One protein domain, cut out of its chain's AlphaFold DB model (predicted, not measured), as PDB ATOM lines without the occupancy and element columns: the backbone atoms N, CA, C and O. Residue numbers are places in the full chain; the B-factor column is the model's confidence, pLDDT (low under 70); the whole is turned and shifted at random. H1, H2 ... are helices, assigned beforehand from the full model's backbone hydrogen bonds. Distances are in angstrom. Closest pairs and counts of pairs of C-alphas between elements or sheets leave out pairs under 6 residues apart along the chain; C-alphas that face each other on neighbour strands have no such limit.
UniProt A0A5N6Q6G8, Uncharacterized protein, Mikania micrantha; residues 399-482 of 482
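This is residues 399 to 482 of the 482 residues of an uncharacterized protein of Mikania micrantha (UniProt A0A5N6Q6G8). Four short helices make a small body with H2 in its middle, and a fifth, H5, runs away from it as an arm whose far part, with the tail behind it, sticks out at residues 470 to 482. H1 crosses H2 at nearly a right angle, H3 and H4 come near H2 from other sides, and a long loop, residues 437 to 451, leads from H3 to H4. The printed part has 84 residues with five named helices, H1 to H5 in order along the chain, and no named strand; the class is all helix. It is only just compact, close to loose, with a radius of gyration of the C-alphas of 14.2 A, and it spans 44 by 29 by 19 A, the arm making the length.

H1, residues 400 to 411, and H2, residues 417 to 425, touch; their closest C-alphas are those of Arg 404 and Val 420, 5.9 A apart. Their lines are about perpendicular, at 79 degrees. H3, residues 428 to 436, is close to H2 but not clearly touching, with the C-alphas of Asp 423 and Lys 431 closest at 6.0 A; the two run opposite ways at a steep tilt of 42 degrees. H4, residues 452 to 459, only just touches H2, with 3 pairs of C-alphas within 8 A, the closest those of His 425 and Ser 454 at 6.5 A. These two run opposite ways at a shallow tilt of 13 degrees. H5, residues 463 to 477, touches no helix. H1 and H3 are apart, and so are H3 and H4. In H1, H2, H3, H4 and H5 every O i to N i+4 pair is within hydrogen-bond range.

H1 begins at C-alpha 400, (-34.726, -37.560, -16.232), and measures 16.5 A from first to last C-alpha. H2 measures 12.0 A, H3 12.5 A and H4 10.5 A. H2 begins at C-alpha 417, (-40.503, -43.892, -19.378). H5, the longest helix with 15 residues, measures 21.3 A and ends at C-alpha 477, (-37.213, -48.974, -1.278).

The two C-alphas farthest apart are those of Asp 445 and Gln 482, 45.0 A. Without residues 470 to 482, which stand free, the body of 71 residues spans 29 by 26 by 19 A. The printed part has no cut, and Gln 482 is the chain's last residue. The link from H3 to H4 is long, with 15 residues; the links from H1 to H2, H2 to H3 and H4 to H5 are tight. The mean pLDDT of the printed part is 71.1; residue 399 and residues 460 to 482 are under 70, and H5 has a mean of 42.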
ATOM      1  N   GLY A 399     -32.075 -33.383 -15.722       63.12
ATOM      2  CA  GLY A 399     -32.208 -34.798 -15.364       63.12
ATOM      3  C   GLY A 399     -33.554 -35.426 -15.731       63.12
ATOM      4  O   GLY A 399     -34.550 -34.722 -15.926       63.12
ATOM      5  N   PHE A 400     -33.578 -36.760 -15.786       76.50
ATOM      6  CA  PHE A 400     -34.726 -37.560 -16.232       76.50
ATOM      7  C   PHE A 400     -36.017 -37.249 -15.459       76.50
ATOM      8  O   PHE A 400     -37.016 -36.876 -16.071       76.50
ATOM      9  N   ASP A 401     -35.996 -37.294 -14.124       75.00
ATOM     10  CA  ASP A 401     -37.178 -36.999 -13.298       75.00
ATOM     11  C   ASP A 401     -37.703 -35.576 -13.501       75.00
ATOM     12  O   ASP A 401     -38.905 -35.340 -13.445       75.00
ATOM     13  N   LYS A 402     -36.819 -34.619 -13.810       74.06
ATOM     14  CA  LYS A 402     -37.204 -33.233 -14.100       74.06
ATOM     15  C   LYS A 402     -37.849 -33.096 -15.487       74.06
ATOM     16  O   LYS A 402     -38.744 -32.267 -15.639       74.06
ATOM     17  N   HIS A 403     -37.467 -33.927 -16.465       80.25
ATOM     18  CA  HIS A 403     -38.231 -34.093 -17.710       80.25
ATOM     19  C   HIS A 403     -39.589 -34.769 -17.452       80.25
ATOM     20  O   HIS A 403     -40.602 -34.239 -17.907       80.25
ATOM     21  N   ARG A 404     -39.641 -35.864 -16.672       82.25
ATOM     22  CA  ARG A 404     -40.901 -36.548 -16.315       82.25
ATOM     23  C   ARG A 404     -41.886 -35.584 -15.646       82.25
ATOM     24  O   ARG A 404     -42.952 -35.349 -16.198       82.25
ATOM     25  N   ILE A 405     -41.484 -34.917 -14.562       83.50
ATOM     26  CA  ILE A 405     -42.315 -33.945 -13.820       83.50
ATOM     27  C   ILE A 405     -42.799 -32.791 -14.717       83.50
ATOM     28  O   ILE A 405     -43.886 -32.251 -14.501       83.50
ATOM     29  N   HIS A 406     -42.019 -32.381 -15.724       83.81
ATOM     30  CA  HIS A 406     -42.456 -31.359 -16.677       83.81
ATOM     31  C   HIS A 406     -43.537 -31.891 -17.632       83.81
ATOM     32  O   HIS A 406     -44.541 -31.216 -17.843       83.81
ATOM     33  N   LEU A 407     -43.367 -33.106 -18.159       83.94
ATOM     34  CA  LEU A 407     -44.342 -33.761 -19.037       83.94
ATOM     35  C   LEU A 407     -45.631 -34.144 -18.296       83.94
ATOM     36  O   LEU A 407     -46.716 -33.981 -18.847       83.94
ATOM     37  N   GLU A 408     -45.535 -34.566 -17.034       87.81
ATOM     38  CA  GLU A 408     -46.686 -34.851 -16.165       87.81
ATOM     39  C   GLU A 408     -47.530 -33.592 -15.938       87.81
ATOM     40  O   GLU A 408     -48.753 -33.625 -16.063       87.81
ATOM     41  N   LYS A 409     -46.875 -32.444 -15.716       87.25
ATOM     42  CA  LYS A 409     -47.543 -31.136 -15.629       87.25
ATOM     43  C   LYS A 409     -48.126 -30.658 -16.962       87.25
ATOM     44  O   LYS A 409     -49.114 -29.934 -16.938       87.25
ATOM     45  N   GLN A 410     -47.554 -31.048 -18.104       82.19
ATOM     46  CA  GLN A 410     -48.112 -30.730 -19.427       82.19
ATOM     47  C   GLN A 410     -49.316 -31.609 -19.796       82.19
ATOM     48  O   GLN A 410     -50.264 -31.103 -20.389       82.19
ATOM     49  N   LYS A 411     -49.289 -32.912 -19.479       81.12
ATOM     50  CA  LYS A 411     -50.348 -33.869 -19.861       81.12
ATOM     51  C   LYS A 411     -51.402 -34.123 -18.772       81.12
ATOM     52  O   LYS A 411     -52.377 -34.818 -19.043       81.12
ATOM     53  N   GLY A 412     -51.221 -33.591 -17.560       83.81
ATOM     54  CA  GLY A 412     -52.162 -33.742 -16.438       83.81
ATOM     55  C   GLY A 412     -52.312 -35.182 -15.927       83.81
ATOM     56  O   GLY A 412     -53.307 -35.507 -15.286       83.81
ATOM     57  N   LYS A 413     -51.359 -36.059 -16.261       86.12
ATOM     58  CA  LYS A 413     -51.359 -37.506 -15.993       86.12
ATOM     59  C   LYS A 413     -49.926 -37.967 -15.732       86.12
ATOM     60  O   LYS A 413     -48.989 -37.306 -16.174       86.12
ATOM     61  N   THR A 414     -49.755 -39.095 -15.048       82.19
ATOM     62  CA  THR A 414     -48.448 -39.751 -14.876       82.19
ATOM     63  C   THR A 414     -47.840 -40.123 -16.231       82.19
ATOM     64  O   THR A 414     -48.554 -40.517 -17.156       82.19
ATOM     65  N   VAL A 415     -46.518 -39.980 -16.370       84.12
ATOM     66  CA  VAL A 415     -45.824 -40.157 -17.657       84.12
ATOM     67  C   VAL A 415     -44.825 -41.308 -17.578       84.12
ATOM     68  O   VAL A 415     -43.829 -41.245 -16.857       84.12
ATOM     69  N   GLY A 416     -45.095 -42.356 -18.361       80.88
ATOM     70  CA  GLY A 416     -44.226 -43.523 -18.506       80.88
ATOM     71  C   GLY A 416     -42.884 -43.201 -19.174       80.88
ATOM     72  O   GLY A 416     -42.752 -42.221 -19.910       80.88
ATOM     73  N   PHE A 417     -41.888 -44.058 -18.921       80.75
ATOM     74  CA  PHE A 417     -40.503 -43.892 -19.378       80.75
ATOM     75  C   PHE A 417     -40.388 -43.621 -20.884       80.75
ATOM     76  O   PHE A 417     -39.655 -42.718 -21.282       80.75
ATOM     77  N   GLU A 418     -41.143 -44.352 -21.706       80.62
ATOM     78  CA  GLU A 418     -41.135 -44.257 -23.172       80.62
ATOM     79  C   GLU A 418     -41.380 -42.827 -23.667       80.62
ATOM     80  O   GLU A 418     -40.599 -42.293 -24.451       80.62
ATOM     81  N   LEU A 419     -42.414 -42.160 -23.148       82.88
ATOM     82  CA  LEU A 419     -42.757 -40.793 -23.536       82.88
ATOM     83  C   LEU A 419     -41.691 -39.779 -23.079       82.88
ATOM     84  O   LEU A 419     -41.416 -38.821 -23.800       82.88
ATOM     85  N   VAL A 420     -41.037 -40.002 -21.931       84.56
ATOM     86  CA  VAL A 420     -39.878 -39.188 -21.508       84.56
ATOM     87  C   VAL A 420     -38.678 -39.429 -22.428       84.56
ATOM     88  O   VAL A 420     -37.976 -38.481 -22.792       84.56
ATOM     89  N   PHE A 421     -38.441 -40.678 -22.834       84.06
ATOM     90  CA  PHE A 421     -37.349 -41.055 -23.729       84.06
ATOM     91  C   PHE A 421     -37.529 -40.445 -25.125       84.06
ATOM     92  O   PHE A 421     -36.585 -39.866 -25.662       84.06
ATOM     93  N   ILE A 422     -38.742 -40.495 -25.682       83.12
ATOM     94  CA  ILE A 422     -39.070 -39.882 -26.975       83.12
ATOM     95  C   ILE A 422     -38.975 -38.346 -26.877       83.12
ATOM     96  O   ILE A 422     -38.280 -37.732 -27.685       83.12
ATOM     97  N   ASP A 423     -39.546 -37.700 -25.850       82.75
ATOM     98  CA  ASP A 423     -39.436 -36.234 -25.680       82.75
ATOM     99  C   ASP A 423     -37.990 -35.740 -25.470       82.75
ATOM    100  O   ASP A 423     -37.652 -34.601 -25.805       82.75
ATOM    101  N   THR A 424     -37.087 -36.606 -25.004       81.88
ATOM    102  CA  THR A 424     -35.652 -36.302 -24.920       81.88
ATOM    103  C   THR A 424     -34.903 -36.602 -26.227       81.88
ATOM    104  O   THR A 424     -34.230 -35.703 -26.734       81.88
ATOM    105  N   HIS A 425     -35.086 -37.768 -26.856       82.06
ATOM    106  CA  HIS A 425     -34.216 -38.263 -27.944       82.06
ATOM    107  C   HIS A 425     -34.791 -38.188 -29.372       82.06
ATOM    108  O   HIS A 425     -34.029 -38.334 -30.332       82.06
ATOM    109  N   ALA A 426     -36.094 -37.948 -29.547       85.25
ATOM    110  CA  ALA A 426     -36.696 -37.809 -30.876       85.25
ATOM    111  C   ALA A 426     -36.256 -36.528 -31.612       85.25
ATOM    112  O   ALA A 426     -35.710 -35.597 -30.998       85.25
ATOM    113  N   THR A 427     -36.514 -36.440 -32.918       86.56
ATOM    114  CA  THR A 427     -36.308 -35.191 -33.672       86.56
ATOM    115  C   THR A 427     -37.313 -34.111 -33.256       86.56
ATOM    116  O   THR A 427     -38.268 -34.358 -32.512       86.56
ATOM    117  N   LYS A 428     -37.079 -32.858 -33.671       87.06
ATOM    118  CA  LYS A 428     -37.976 -31.739 -33.321       87.06
ATOM    119  C   LYS A 428     -39.385 -31.961 -33.863       87.06
ATOM    120  O   LYS A 428     -40.351 -31.626 -33.179       87.06
ATOM    121  N   ASP A 429     -39.483 -32.536 -35.054       86.62
ATOM    122  CA  ASP A 429     -40.743 -32.703 -35.757       86.62
ATOM    123  C   ASP A 429     -41.513 -33.915 -35.225       86.62
ATOM    124  O   ASP A 429     -42.672 -33.744 -34.859       86.62
ATOM    125  N   THR A 430     -40.876 -35.063 -34.958       85.62
ATOM    126  CA  THR A 430     -41.518 -36.157 -34.193       85.62
ATOM    127  C   THR A 430     -42.032 -35.677 -32.827       85.62
ATOM    128  O   THR A 430     -43.162 -35.992 -32.456       85.62
ATOM    129  N   LYS A 431     -41.294 -34.823 -32.096       86.88
ATOM    130  CA  LYS A 431     -41.805 -34.216 -30.842       86.88
ATOM    131  C   LYS A 431     -42.991 -33.283 -31.060       86.88
ATOM    132  O   LYS A 431     -43.850 -33.198 -30.188       86.88
ATOM    133  N   LYS A 432     -43.051 -32.570 -32.187       86.81
ATOM    134  CA  LYS A 432     -44.191 -31.720 -32.551       86.81
ATOM    135  C   LYS A 432     -45.427 -32.580 -32.844       86.81
ATOM    136  O   LYS A 432     -46.460 -32.340 -32.227       86.81
ATOM    137  N   ARG A 433     -45.287 -33.618 -33.679       84.00
ATOM    138  CA  ARG A 433     -46.342 -34.582 -34.058       84.00
ATOM    139  C   ARG A 433     -46.909 -35.332 -32.838       84.00
ATOM    140  O   ARG A 433     -48.118 -35.418 -32.645       84.00
ATOM    141  N   LEU A 434     -46.037 -35.764 -31.923       83.94
ATOM    142  CA  LEU A 434     -46.407 -36.412 -30.651       83.94
ATOM    143  C   LEU A 434     -47.104 -35.466 -29.647       83.94
ATOM    144  O   LEU A 434     -47.747 -35.913 -28.691       83.94
ATOM    145  N   ARG A 435     -46.960 -34.146 -29.828       80.12
ATOM    146  CA  ARG A 435     -47.612 -33.110 -29.008       80.12
ATOM    147  C   ARG A 435     -48.915 -32.596 -29.626       80.12
ATOM    148  O   ARG A 435     -49.784 -32.186 -28.865       80.12
ATOM    149  N   SER A 436     -49.079 -32.654 -30.951       83.06
ATOM    150  CA  SER A 436     -50.382 -32.481 -31.616       83.06
ATOM    151  C   SER A 436     -51.286 -33.714 -31.495       83.06
ATOM    152  O   SER A 436     -52.485 -33.593 -31.720       83.06
ATOM    153  N   GLY A 437     -50.739 -34.875 -31.115       80.88
ATOM    154  CA  GLY A 437     -51.480 -36.143 -31.073       80.88
ATOM    155  C   GLY A 437     -51.648 -36.789 -32.450       80.88
ATOM    156  O   GLY A 437     -52.506 -37.643 -32.621       80.88
ATOM    157  N   GLU A 438     -50.834 -36.364 -33.418       83.38
ATOM    158  CA  GLU A 438     -50.784 -36.897 -34.784       83.38
ATOM    159  C   GLU A 438     -50.142 -38.291 -34.832       83.38
ATOM    160  O   GLU A 438     -50.509 -39.102 -35.670       83.38
ATOM    161  N   ILE A 439     -49.214 -38.558 -33.907       83.38
ATOM    162  CA  ILE A 439     -48.581 -39.863 -33.685       83.38
ATOM    163  C   ILE A 439     -48.571 -40.204 -32.194       83.38
ATOM    164  O   ILE A 439     -48.548 -39.319 -31.328       83.38
ATOM    165  N   ASN A 440     -48.549 -41.495 -31.900       82.06
ATOM    166  CA  ASN A 440     -48.505 -42.094 -30.575       82.06
ATOM    167  C   ASN A 440     -47.080 -42.575 -30.228       82.06
ATOM    168  O   ASN A 440     -46.191 -42.642 -31.075       82.06
ATOM    169  N   THR A 441     -46.842 -42.963 -28.973       77.88
ATOM    170  CA  THR A 441     -45.583 -43.618 -28.559       77.88
ATOM    171  C   THR A 441     -45.423 -45.031 -29.122       77.88
ATOM    172  O   THR A 441     -44.328 -45.583 -29.080       77.88
ATOM    173  N   ASN A 442     -46.510 -45.601 -29.646       77.44
ATOM    174  CA  ASN A 442     -46.579 -46.959 -30.176       77.44
ATOM    175  C   ASN A 442     -46.296 -47.023 -31.687       77.44
ATOM    176  O   ASN A 442     -46.111 -48.113 -32.220       77.44
ATOM    177  N   ASP A 443     -46.245 -45.878 -32.373       80.69
ATOM    178  CA  ASP A 443     -46.168 -45.802 -33.835       80.69
ATOM    179  C   ASP A 443     -44.690 -45.818 -34.266       80.69
ATOM    180  O   ASP A 443     -44.125 -44.829 -34.736       80.69
ATOM    181  N   LEU A 444     -44.029 -46.951 -34.001       76.94
ATOM    182  CA  LEU A 444     -42.565 -47.117 -34.000       76.94
ATOM    183  C   LEU A 444     -41.868 -46.702 -35.309       76.94
ATOM    184  O   LEU A 444     -40.720 -46.242 -35.283       76.94
ATOM    185  N   ASP A 445     -42.556 -46.846 -36.438       78.94
ATOM    186  CA  ASP A 445     -42.049 -46.478 -37.761       78.94
ATOM    187  C   ASP A 445     -42.058 -44.955 -37.987       78.94
ATOM    188  O   ASP A 445     -41.168 -44.430 -38.656       78.94
ATOM    189  N   GLU A 446     -42.977 -44.229 -37.342       82.12
ATOM    190  CA  GLU A 446     -43.096 -42.764 -37.395       82.12
ATOM    191  C   GLU A 446     -42.257 -42.034 -36.325       82.12
ATOM    192  O   GLU A 446     -42.115 -40.802 -36.344       82.12
ATOM    193  N   LEU A 447     -41.657 -42.787 -35.397       83.38
ATOM    194  CA  LEU A 447     -40.711 -42.270 -34.412       83.38
ATOM    195  C   LEU A 447     -39.308 -42.111 -35.024       83.38
ATOM    196  O   LEU A 447     -38.508 -43.054 -35.129       83.38
ATOM    197  N   GLU A 448     -38.996 -40.872 -35.400       85.12
ATOM    198  CA  GLU A 448     -37.669 -40.435 -35.822       85.12
ATOM    199  C   GLU A 448     -36.839 -39.976 -34.610       85.12
ATOM    200  O   GLU A 448     -37.296 -39.212 -33.751       85.12
ATOM    201  N   PHE A 449     -35.585 -40.425 -34.541       85.50
ATOM    202  CA  PHE A 449     -34.664 -40.145 -33.440       85.50
ATOM    203  C   PHE A 449     -33.429 -39.384 -33.920       85.50
ATOM    204  O   PHE A 449     -32.936 -39.619 -35.016       85.50
ATOM    205  N   VAL A 450     -32.879 -38.518 -33.060       82.62
ATOM    206  CA  VAL A 450     -31.689 -37.699 -33.378       82.62
ATOM    207  C   VAL A 450     -30.433 -38.553 -33.615       82.62
ATOM    208  O   VAL A 450     -29.488 -38.085 -34.241       82.62
ATOM    209  N   THR A 451     -30.405 -39.801 -33.130       77.75
ATOM    210  CA  THR A 451     -29.336 -40.770 -33.431       77.75
ATOM    211  C   THR A 451     -29.889 -42.181 -33.625       77.75
ATOM    212  O   THR A 451     -30.819 -42.588 -32.915       77.75
ATOM    213  N   SER A 452     -29.257 -42.967 -34.503       75.75
ATOM    214  CA  SER A 452     -29.556 -44.396 -34.698       75.75
ATOM    215  C   SER A 452     -29.464 -45.165 -33.381       75.75
ATOM    216  O   SER A 452     -30.415 -45.839 -32.998       75.75
ATOM    217  N   ARG A 453     -28.411 -44.910 -32.589       75.75
ATOM    218  CA  ARG A 453     -28.224 -45.480 -31.245       75.75
ATOM    219  C   ARG A 453     -29.414 -45.234 -30.310       75.75
ATOM    220  O   ARG A 453     -29.739 -46.108 -29.508       75.75
ATOM    221  N   SER A 454     -30.079 -44.076 -30.379       79.88
ATOM    222  CA  SER A 454     -31.296 -43.833 -29.586       79.88
ATOM    223  C   SER A 454     -32.526 -44.575 -30.124       79.88
ATOM    224  O   SER A 454     -33.309 -45.056 -29.307       79.88
ATOM    225  N   LYS A 455     -32.660 -44.762 -31.448       80.62
ATOM    226  CA  LYS A 455     -33.708 -45.618 -32.038       80.62
ATOM    227  C   LYS A 455     -33.492 -47.089 -31.657       80.62
ATOM    228  O   LYS A 455     -34.406 -47.730 -31.156       80.62
ATOM    229  N   GLU A 456     -32.264 -47.588 -31.776       78.25
ATOM    230  CA  GLU A 456     -31.846 -48.929 -31.335       78.25
ATOM    231  C   GLU A 456     -32.081 -49.152 -29.833       78.25
ATOM    232  O   GLU A 456     -32.582 -50.200 -29.435       78.25
ATOM    233  N   SER A 457     -31.758 -48.164 -28.990       78.75
ATOM    234  CA  SER A 457     -31.953 -48.269 -27.535       78.75
ATOM    235  C   SER A 457     -33.429 -48.373 -27.149       78.75
ATOM    236  O   SER A 457     -33.744 -49.070 -26.184       78.75
ATOM    237  N   PHE A 458     -34.309 -47.700 -27.902       79.25
ATOM    238  CA  PHE A 458     -35.760 -47.714 -27.718       79.25
ATOM    239  C   PHE A 458     -36.392 -49.016 -28.234       79.25
ATOM    240  O   PHE A 458     -37.078 -49.704 -27.486       79.25
ATOM    241  N   LEU A 459     -36.105 -49.395 -29.485       75.75
ATOM    242  CA  LEU A 459     -36.678 -50.588 -30.124       75.75
ATOM    243  C   LEU A 459     -36.108 -51.905 -29.572       75.75
ATOM    244  O   LEU A 459     -36.797 -52.920 -29.536       75.75
ATOM    245  N   GLY A 460     -34.843 -51.912 -29.150       65.44
ATOM    246  CA  GLY A 460     -34.103 -53.128 -28.811       65.44
ATOM    247  C   GLY A 460     -34.323 -53.684 -27.402       65.44
ATOM    248  O   GLY A 460     -33.545 -54.544 -26.994       65.44
ATOM    249  N   ASN A 461     -35.295 -53.187 -26.619       52.12
ATOM    250  CA  ASN A 461     -35.349 -53.469 -25.178       52.12
ATOM    251  C   ASN A 461     -36.736 -53.712 -24.560       52.12
ATOM    252  O   ASN A 461     -37.293 -52.826 -23.916       52.12
ATOM    253  N   PRO A 462     -37.175 -54.979 -24.508       44.72
ATOM    254  CA  PRO A 462     -37.952 -55.488 -23.377       44.72
ATOM    255  C   PRO A 462     -37.091 -55.577 -22.098       44.72
ATOM    256  O   PRO A 462     -37.570 -55.385 -20.983       44.72
ATOM    257  N   THR A 463     -35.793 -55.874 -22.241       43.06
ATOM    258  CA  THR A 463     -34.915 -56.313 -21.143       43.06
ATOM    259  C   THR A 463     -34.226 -55.182 -20.382       43.06
ATOM    260  O   THR A 463     -34.246 -55.218 -19.151       43.06
ATOM    261  N   CYS A 464     -33.668 -54.151 -21.034       42.09
ATOM    262  CA  CYS A 464     -33.130 -53.010 -20.275       42.09
ATOM    263  C   CYS A 464     -34.221 -52.209 -19.557       42.09
ATOM    264  O   CYS A 464     -33.919 -51.639 -18.515       42.09
ATOM    265  N   ILE A 465     -35.476 -52.201 -20.033       48.41
ATOM    266  CA  ILE A 465     -36.590 -51.574 -19.298       48.41
ATOM    267  C   ILE A 465     -36.790 -52.282 -17.953       48.41
ATOM    268  O   ILE A 465     -36.793 -51.621 -16.917       48.41
ATOM    269  N   LEU A 466     -36.841 -53.619 -17.939       41.94
ATOM    270  CA  LEU A 466     -36.924 -54.406 -16.701       41.94
ATOM    271  C   LEU A 466     -35.715 -54.176 -15.777       41.94
ATOM    272  O   LEU A 466     -35.883 -54.012 -14.568       41.94
ATOM    273  N   LEU A 467     -34.500 -54.115 -16.333       43.03
ATOM    274  CA  LEU A 467     -33.267 -53.880 -15.569       43.03
ATOM    275  C   LEU A 467     -33.223 -52.468 -14.957       43.03
ATOM    276  O   LEU A 467     -32.837 -52.312 -13.798       43.03
ATOM    277  N   TRP A 468     -33.671 -51.446 -15.692       47.72
ATOM    278  CA  TRP A 468     -33.716 -50.065 -15.210       47.72
ATOM    279  C   TRP A 468     -34.849 -49.854 -14.199       47.72
ATOM    280  O   TRP A 468     -34.604 -49.277 -13.145       47.72
ATOM    281  N   MET A 469     -36.042 -50.415 -14.441       42.84
ATOM    282  CA  MET A 469     -37.133 -50.443 -13.454       42.84
ATOM    283  C   MET A 469     -36.712 -51.150 -12.160       42.84
ATOM    284  O   MET A 469     -37.005 -50.649 -11.078       42.84
ATOM    285  N   SER A 470     -35.965 -52.257 -12.249       37.06
ATOM    286  CA  SER A 470     -35.415 -52.948 -11.074       37.06
ATOM    287  C   SER A 470     -34.455 -52.053 -10.283       37.06
ATOM    288  O   SER A 470     -34.548 -51.991  -9.058       37.06
ATOM    289  N   LEU A 471     -33.569 -51.307 -10.957       39.56
ATOM    290  CA  LEU A 471     -32.691 -50.330 -10.301       39.56
ATOM    291  C   LEU A 471     -33.464 -49.153  -9.685       39.56
ATOM    292  O   LEU A 471     -33.138 -48.744  -8.572       39.56
ATOM    293  N   SER A 472     -34.495 -48.632 -10.356       41.81
ATOM    294  CA  SER A 472     -35.341 -47.556  -9.821       41.81
ATOM    295  C   SER A 472     -36.153 -48.006  -8.602       41.81
ATOM    296  O   SER A 472     -36.215 -47.278  -7.615       41.81
ATOM    297  N   LEU A 473     -36.716 -49.218  -8.618       41.66
ATOM    298  CA  LEU A 473     -37.422 -49.802  -7.470       41.66
ATOM    299  C   LEU A 473     -36.471 -50.052  -6.287       41.66
ATOM    300  O   LEU A 473     -36.818 -49.749  -5.147       41.66
ATOM    301  N   LEU A 474     -35.243 -50.512  -6.551       37.47
ATOM    302  CA  LEU A 474     -34.204 -50.703  -5.530       37.47
ATOM    303  C   LEU A 474     -33.677 -49.377  -4.944       37.47
ATOM    304  O   LEU A 474     -33.143 -49.357  -3.834       37.47
ATOM    305  N   GLN A 475     -33.806 -48.265  -5.674       42.50
ATOM    306  CA  GLN A 475     -33.557 -46.918  -5.150       42.50
ATOM    307  C   GLN A 475     -34.762 -46.377  -4.367       42.50
ATOM    308  O   GLN A 475     -34.562 -45.717  -3.351       42.50
ATOM    309  N   ALA A 476     -35.990 -46.702  -4.783       42.16
ATOM    310  CA  ALA A 476     -37.210 -46.304  -4.088       42.16
ATOM    311  C   ALA A 476     -37.363 -46.986  -2.715       42.16
ATOM    312  O   ALA A 476     -37.646 -46.293  -1.742       42.16
ATOM    313  N   SER A 477     -37.109 -48.298  -2.589       35.84
ATOM    314  CA  SER A 477     -37.213 -48.974  -1.278       35.84
ATOM    315  C   SER A 477     -36.159 -48.467  -0.283       35.84
ATOM    316  O   SER A 477     -36.434 -48.275   0.894       35.84
ATOM    317  N   LYS A 478     -34.960 -48.112  -0.763       42.66
ATOM    318  CA  LYS A 478     -33.924 -47.471   0.067       42.66
ATOM    319  C   LYS A 478     -34.279 -46.054   0.537       42.66
ATOM    320  O   LYS A 478     -33.529 -45.493   1.328       42.66
ATOM    321  N   ALA A 479     -35.388 -45.488   0.056       42.25
ATOM    322  CA  ALA A 479     -35.950 -44.221   0.512       42.25
ATOM    323  C   ALA A 479     -37.233 -44.388   1.357       42.25
ATOM    324  O   ALA A 479     -37.713 -43.392   1.889       42.25
ATOM    325  N   SER A 480     -37.782 -45.607   1.497       37.84
ATOM    326  CA  SER A 480     -38.849 -45.919   2.466       37.84
ATOM    327  C   SER A 480     -38.322 -46.420   3.814       37.84
ATOM    328  O   SER A 480     -39.058 -46.406   4.795       37.84
ATOM    329  N   ASP A 481     -37.057 -46.843   3.861       40.16
ATOM    330  CA  ASP A 481     -36.416 -47.447   5.035       40.16
ATOM    331  C   ASP A 481     -35.564 -46.423   5.838       40.16
ATOM    332  O   ASP A 481     -34.513 -46.777   6.386       40.16
ATOM    333  N   GLN A 482     -35.980 -45.144   5.874       37.28
ATOM    334  CA  GLN A 482     -35.357 -44.041   6.641       37.28
ATOM    335  C   GLN A 482     -36.386 -43.182   7.385       37.28
ATOM    336  O   GLN A 482     -37.409 -42.826   6.762       37.28
TER     337      GLN A 482